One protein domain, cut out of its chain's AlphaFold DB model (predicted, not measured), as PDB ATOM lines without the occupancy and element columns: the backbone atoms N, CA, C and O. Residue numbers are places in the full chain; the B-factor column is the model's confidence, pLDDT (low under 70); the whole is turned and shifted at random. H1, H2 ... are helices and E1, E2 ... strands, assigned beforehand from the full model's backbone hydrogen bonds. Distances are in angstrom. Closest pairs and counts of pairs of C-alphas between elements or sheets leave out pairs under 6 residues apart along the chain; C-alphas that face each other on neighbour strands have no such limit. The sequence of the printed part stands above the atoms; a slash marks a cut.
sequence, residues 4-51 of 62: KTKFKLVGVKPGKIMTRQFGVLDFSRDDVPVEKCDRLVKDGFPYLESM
ATOM      1  N   LYS A   4      27.695  18.260   5.587       84.62
ATOM      2  CA  LYS A   4      28.042  16.827   5.673       84.62
ATOM      3  C   LYS A   4      28.573  16.230   4.370       84.62
ATOM      4  O   LYS A   4      29.156  15.153   4.397       84.62
ATOM      5  N   THR A   5      28.379  16.903   3.235       84.25
ATOM      6  CA  THR A   5      28.901  16.446   1.939       84.25
ATOM      7  C   THR A   5      30.365  16.811   1.714       84.25
ATOM      8  O   THR A   5      31.019  16.179   0.894       84.25
ATOM      9  N   LYS A   6      30.872  17.833   2.414       85.06
ATOM     10  CA  LYS A   6      32.225  18.383   2.222       85.06
ATOM     11  C   LYS A   6      33.077  18.362   3.481       85.06
ATOM     12  O   LYS A   6      34.292  18.493   3.394       85.06
ATOM     13  N   PHE A   7      32.470  18.206   4.652       87.69
ATOM     14  CA  PHE A   7      33.162  18.247   5.930       87.69
ATOM     15  C   PHE A   7      32.705  17.108   6.829       87.69
ATOM     16  O   PHE A   7      31.563  16.649   6.772       87.69
ATOM     17  N   LYS A   8      33.610  16.684   7.701       88.00
ATOM     18  CA  LYS A   8      33.409  15.625   8.675       88.00
ATOM     19  C   LYS A   8      33.808  16.125  10.053       88.00
ATOM     20  O   LYS A   8      34.850  16.753  10.212       88.00
ATOM     21  N   LEU A   9      32.995  15.813  11.059       89.31
ATOM     22  CA  LEU A   9      33.399  16.017  12.446       89.31
ATOM     23  C   LEU A   9      34.353  14.906  12.883       89.31
ATOM     24  O   LEU A   9      34.085  13.724  12.651       89.31
ATOM     25  N   VAL A  10      35.445  15.289  13.537       87.62
ATOM     26  CA  VAL A  10      36.475  14.371  14.031       87.62
ATOM     27  C   VAL A  10      36.554  14.494  15.548       87.62
ATOM     28  O   VAL A  10      36.591  15.592  16.097       87.62
ATOM     29  N   GLY A  11      36.519  13.358  16.246       85.44
ATOM     30  CA  GLY A  11      36.638  13.311  17.707       85.44
ATOM     31  C   GLY A  11      35.429  13.839  18.495       85.44
ATOM     32  O   GLY A  11      35.421  13.733  19.717       85.44
ATOM     33  N   VAL A  12      34.390  14.354  17.829       87.62
ATOM     34  CA  VAL A  12      33.149  14.824  18.465       87.62
ATOM     35  C   VAL A  12      31.915  14.262  17.771       87.62
ATOM     36  O   VAL A  12      31.921  13.979  16.572       87.62
ATOM     37  N   LYS A  13      30.831  14.109  18.535       86.94
ATOM     38  CA  LYS A  13      29.531  13.707  17.991       86.94
ATOM     39  C   LYS A  13      28.834  14.909  17.332       86.94
ATOM     40  O   LYS A  13      28.964  16.025  17.837       86.94
ATOM     41  N   PRO A  14      28.068  14.694  16.247       87.06
ATOM     42  CA  PRO A  14      27.249  15.740  15.643       87.06
ATOM     43  C   PRO A  14      26.240  16.281  16.658       87.06
ATOM     44  O   PRO A  14      25.443  15.536  17.228       87.06
ATOM     45  N   GLY A  15      26.306  17.585  16.902       90.81
ATOM     46  CA  GLY A  15      25.568  18.256  17.964       90.81
ATOM     47  C   GLY A  15      25.850  19.753  17.981       90.81
ATOM     48  O   GLY A  15      26.400  20.305  17.029       90.81
ATOM     49  N   LYS A  16      25.499  20.407  19.086       91.31
ATOM     50  CA  LYS A  16      25.836  21.813  19.323       91.31
ATOM     51  C   LYS A  16      27.303  21.925  19.703       91.31
ATOM     52  O   LYS A  16      27.700  21.470  20.772       91.31
ATOM     53  N   ILE A  17      28.094  22.532  18.831       89.25
ATOM     54  CA  ILE A  17      29.522  22.738  19.031       89.25
ATOM     55  C   ILE A  17      29.774  24.234  19.135       89.25
ATOM     56  O   ILE A  17      29.392  25.013  18.262       89.25
ATOM     57  N   MET A  18      30.425  24.639  20.219       88.19
ATOM     58  CA  MET A  18      30.808  26.025  20.428       88.19
ATOM     59  C   MET A  18      32.115  26.318  19.688       88.19
ATOM     60  O   MET A  18      33.129  25.651  19.875       88.19
ATOM     61  N   THR A  19      32.076  27.333  18.837       86.25
ATOM     62  CA  THR A  19      33.194  27.835  18.043       86.25
ATOM     63  C   THR A  19      33.534  29.249  18.493       86.25
ATOM     64  O   THR A  19      32.654  30.008  18.898       86.25
ATOM     65  N   ARG A  20      34.811  29.630  18.413       86.12
ATOM     66  CA  ARG A  20      35.235  30.988  18.788       86.12
ATOM     67  C   ARG A  20      34.757  32.046  17.791       86.12
ATOM     68  O   ARG A  20      34.424  33.147  18.205       86.12
ATOM     69  N   GLN A  21      34.703  31.706  16.503       85.88
ATOM     70  CA  GLN A  21      34.346  32.649  15.437       85.88
ATOM     71  C   GLN A  21      32.836  32.870  15.290       85.88
ATOM     72  O   GLN A  21      32.409  33.988  15.024       85.88
ATOM     73  N   PHE A  22      32.023  31.819  15.439       86.94
ATOM     74  CA  PHE A  22      30.588  31.867  15.125       86.94
ATOM     75  C   PHE A  22      29.688  31.564  16.329       86.94
ATOM     76  O   PHE A  22      28.470  31.477  16.172       86.94
ATOM     77  N   GLY A  23      30.265  31.378  17.519       89.94
ATOM     78  CA  GLY A  23      29.529  30.927  18.694       89.94
ATOM     79  C   GLY A  23      29.072  29.478  18.534       89.94
ATOM     80  O   GLY A  23      29.813  28.635  18.029       89.94
ATOM     81  N   VAL A  24      27.858  29.164  18.978       90.25
ATOM     82  CA  VAL A  24      27.324  27.797  18.935       90.25
ATOM     83  C   VAL A  24      26.776  27.478  17.545       90.25
ATOM     84  O   VAL A  24      25.809  28.089  17.097       90.25
ATOM     85  N   LEU A  25      27.368  26.486  16.882       89.38
ATOM     86  CA  LEU A  25      26.863  25.909  15.640       89.38
ATOM     87  C   LEU A  25      26.232  24.547  15.919       89.38
ATOM     88  O   LEU A  25      26.805  23.715  16.621       89.38
ATOM     89  N   ASP A  26      25.051  24.310  15.357       90.25
ATOM     90  CA  ASP A  26      24.348  23.037  15.494       90.25
ATOM     91  C   ASP A  26      24.681  22.112  14.319       90.25
ATOM     92  O   ASP A  26      24.029  22.121  13.279       90.25
ATOM     93  N   PHE A  27      25.711  21.289  14.500       87.94
ATOM     94  CA  PHE A  27      26.094  20.239  13.558       87.94
ATOM     95  C   PHE A  27      25.249  18.962  13.722       87.94
ATOM     96  O   PHE A  27      25.549  17.934  13.117       87.94
ATOM     97  N   SER A  28      24.191  18.967  14.543       88.00
ATOM     98  CA  SER A  28      23.217  17.867  14.517       88.00
ATOM     99  C   SER A  28      22.446  17.898  13.192       88.00
ATOM    100  O   SER A  28      22.186  16.865  12.563       88.00
ATOM    101  N   ARG A  29      22.167  19.115  12.713       83.81
ATOM    102  CA  ARG A  29      21.422  19.385  11.485       83.81
ATOM    103  C   ARG A  29      22.355  19.669  10.308       83.81
ATOM    104  O   ARG A  29      23.528  20.000  10.466       83.81
ATOM    105  N   ASP A  30      21.812  19.547   9.103       82.94
ATOM    106  CA  ASP A  30      22.495  19.928   7.854       82.94
ATOM    107  C   ASP A  30      22.430  21.443   7.581       82.94
ATOM    108  O   ASP A  30      22.801  21.904   6.508       82.94
ATOM    109  N   ASP A  31      21.954  22.214   8.560       83.94
ATOM    110  CA  ASP A  31      21.655  23.644   8.455       83.94
ATOM    111  C   ASP A  31      22.908  24.531   8.548       83.94
ATOM    112  O   ASP A  31      22.866  25.724   8.258       83.94
ATOM    113  N   VAL A  32      24.056  23.960   8.941       86.00
ATOM    114  CA  VAL A  32      25.307  24.721   9.039       86.00
ATOM    115  C   VAL A  32      25.805  25.086   7.633       86.00
ATOM    116  O   VAL A  32      26.078  24.185   6.829       86.00
ATOM    117  N   PRO A  33      25.989  26.386   7.331       88.31
ATOM    118  CA  PRO A  33      26.506  26.828   6.045       88.31
ATOM    119  C   PRO A  33      27.927  26.323   5.806       88.31
ATOM    120  O   PRO A  33      28.804  26.473   6.661       88.31
ATOM    121  N   VAL A  34      28.174  25.817   4.597       87.06
ATOM    122  CA  VAL A  34      29.497  25.363   4.137       87.06
ATOM    123  C   VAL A  34      30.572  26.442   4.309       87.06
ATOM    124  O   VAL A  34      31.682  26.111   4.709       87.06
ATOM    125  N   GLU A  35      30.252  27.723   4.102       87.88
ATOM    126  CA  GLU A  35      31.201  28.828   4.323       87.88
ATOM    127  C   GLU A  35      31.695  28.934   5.772       87.88
ATOM    128  O   GLU A  35      32.871  29.222   6.002       87.88
ATOM    129  N   LYS A  36      30.830  28.676   6.766       88.94
ATOM    130  CA  LYS A  36      31.247  28.675   8.178       88.94
ATOM    131  C   LYS A  36      32.178  27.502   8.459       88.94
ATOM    132  O   LYS A  36      33.181  27.668   9.144       88.94
ATOM    133  N   CYS A  37      31.869  26.336   7.895       87.81
ATOM    134  CA  CYS A  37      32.709  25.149   7.996       87.81
ATOM    135  C   CYS A  37      34.088  25.363   7.358       87.81
ATOM    136  O   CYS A  37      35.097  25.058   7.984       87.81
ATOM    137  N   ASP A  38      34.143  25.960   6.166       88.56
ATOM    138  CA  ASP A  38      35.393  26.295   5.474       88.56
ATOM    139  C   ASP A  38      36.268  27.247   6.302       88.56
ATOM    140  O   ASP A  38      37.460  26.999   6.491       88.56
ATOM    141  N   ARG A  39      35.662  28.295   6.875       90.19
ATOM    142  CA  ARG A  39      36.342  29.223   7.794       90.19
ATOM    143  C   ARG A  39      36.912  28.510   9.016       90.19
ATOM    144  O   ARG A  39      38.062  28.764   9.353       90.19
ATOM    145  N   LEU A  40      36.147  27.614   9.640       88.56
ATOM    146  CA  LEU A  40      36.599  26.849  10.805       88.56
ATOM    147  C   LEU A  40      37.779  25.936  10.467       88.56
ATOM    148  O   LEU A  40      38.761  25.921  11.200       88.56
ATOM    149  N   VAL A  41      37.720  25.212   9.347       88.25
ATOM    150  CA  VAL A  41      38.843  24.372   8.902       88.25
ATOM    151  C   VAL A  41      40.086  25.227   8.637       88.25
ATOM    152  O   VAL A  41      41.169  24.880   9.103       88.25
ATOM    153  N   LYS A  42      39.938  26.377   7.963       87.25
ATOM    154  CA  LYS A  42      41.042  27.328   7.718       87.25
ATOM    155  C   LYS A  42      41.630  27.921   8.998       87.25
ATOM    156  O   LYS A  42      42.830  28.165   9.047       87.25
ATOM    157  N   ASP A  43      40.805  28.135  10.019       86.94
ATOM    158  CA  ASP A  43      41.223  28.597  11.351       86.94
ATOM    159  C   ASP A  43      41.938  27.494  12.158       86.94
ATOM    160  O   ASP A  43      42.541  27.762  13.195       86.94
ATOM    161  N   GLY A  44      41.911  26.245  11.679       84.56
ATOM    162  CA  GLY A  44      42.493  25.094  12.364       84.56
ATOM    163  C   GLY A  44      41.579  24.515  13.442       84.56
ATOM    164  O   GLY A  44      42.060  24.017  14.461       84.56
ATOM    165  N   PHE A  45      40.259  24.595  13.249       87.75
ATOM    166  CA  PHE A  45      39.285  24.059  14.190       87.75
ATOM    167  C   PHE A  45      39.466  22.538  14.362       87.75
ATOM    168  O   PHE A  45      39.275  21.785  13.409       87.75
ATOM    169  N   PRO A  46      39.788  22.049  15.574       87.25
ATOM    170  CA  PRO A  46      40.291  20.685  15.773       87.25
ATOM    171  C   PRO A  46      39.227  19.595  15.609       87.25
ATOM    172  O   PRO A  46      39.555  18.414  15.550       87.25
ATOM    173  N   TYR A  47      37.950  19.979  15.573       88.75
ATOM    174  CA  TYR A  47      36.827  19.047  15.550       88.75
ATOM    175  C   TYR A  47      36.152  18.932  14.183       88.75
ATOM    176  O   TYR A  47      35.182  18.188  14.056       88.75
ATOM    177  N   LEU A  48      36.623  19.668  13.174       88.38
ATOM    178  CA  LEU A  48      36.062  19.673  11.828       88.38
ATOM    179  C   LEU A  48      37.187  19.518  10.811       88.38
ATOM    180  O   LEU A  48      38.152  20.271  10.823       88.38
ATOM    181  N   GLU A  49      37.023  18.568   9.907       88.69
ATOM    182  CA  GLU A  49      37.976  18.276   8.847       88.69
ATOM    183  C   GLU A  49      37.250  18.349   7.501       88.69
ATOM    184  O   GLU A  49      36.123  17.864   7.361       88.69
ATOM    185  N   SER A  50      37.860  18.984   6.502       87.44
ATOM    186  CA  SER A  50      37.349  18.932   5.132       87.44
ATOM    187  C   SER A  50      37.566  17.530   4.575       87.44
ATOM    188  O   SER A  50      38.689  17.024   4.598       87.44
ATOM    189  N   MET A  51      36.512  16.909   4.052       83.06
ATOM    190  CA  MET A  51      36.672  15.679   3.289       83.06
ATOM    191  C   MET A  51      37.536  15.976   2.058       83.06
ATOM    192  O   MET A  51      37.412  17.058   1.477       83.06
TER     193      MET A  51
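This is residues 4 to 51 of the 62 residues of an uncharacterized protein of Labilibacter sediminis (UniProt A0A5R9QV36). A two-stranded hairpin, E2 and E3, makes one side of this small rounded domain; on the other side a short pair of strands from near the two ends of the printed part, E1 and E4, has the one helix, H1, packed on it, mostly at E4. The 48 printed residues hold E1, E2, E3, H1 and E4 in that order, both two-stranded sheets antiparallel, class mixed. The whole is compact, radius of gyration of the C-alphas 9.3 A, spans 22 by 21 by 20 A.

E2 is residues 16 to 19, 9.6 A, and E3 is 23 to 26, 10.0 A. E1 is 7 to 9, from C-alpha 7 at (33.162, 18.247, 5.930), and E4 is 48 to 50, ending at C-alpha 50 (37.349, 18.932, 5.132); each is 6.9 A. H1 is 34 to 43, 14.1 A.

In the hairpin, N 17 and O 25 are 2.8 A apart. E1 and E4 are antiparallel at 152 degrees, with N 8 and O 49 at 2.8 A. The closest C-alphas of H1 and E4, Val 41 and Glu 49, are 6.2 A apart. E2 and E4 are apart. In H1 every O i to N i+4 pair is within hydrogen-bond range.

The farthest C-alphas, Thr 5 and Arg 20, are 23.1 A apart. The printed part has no cut and no long link; no printed residue is under 70 in pLDDT.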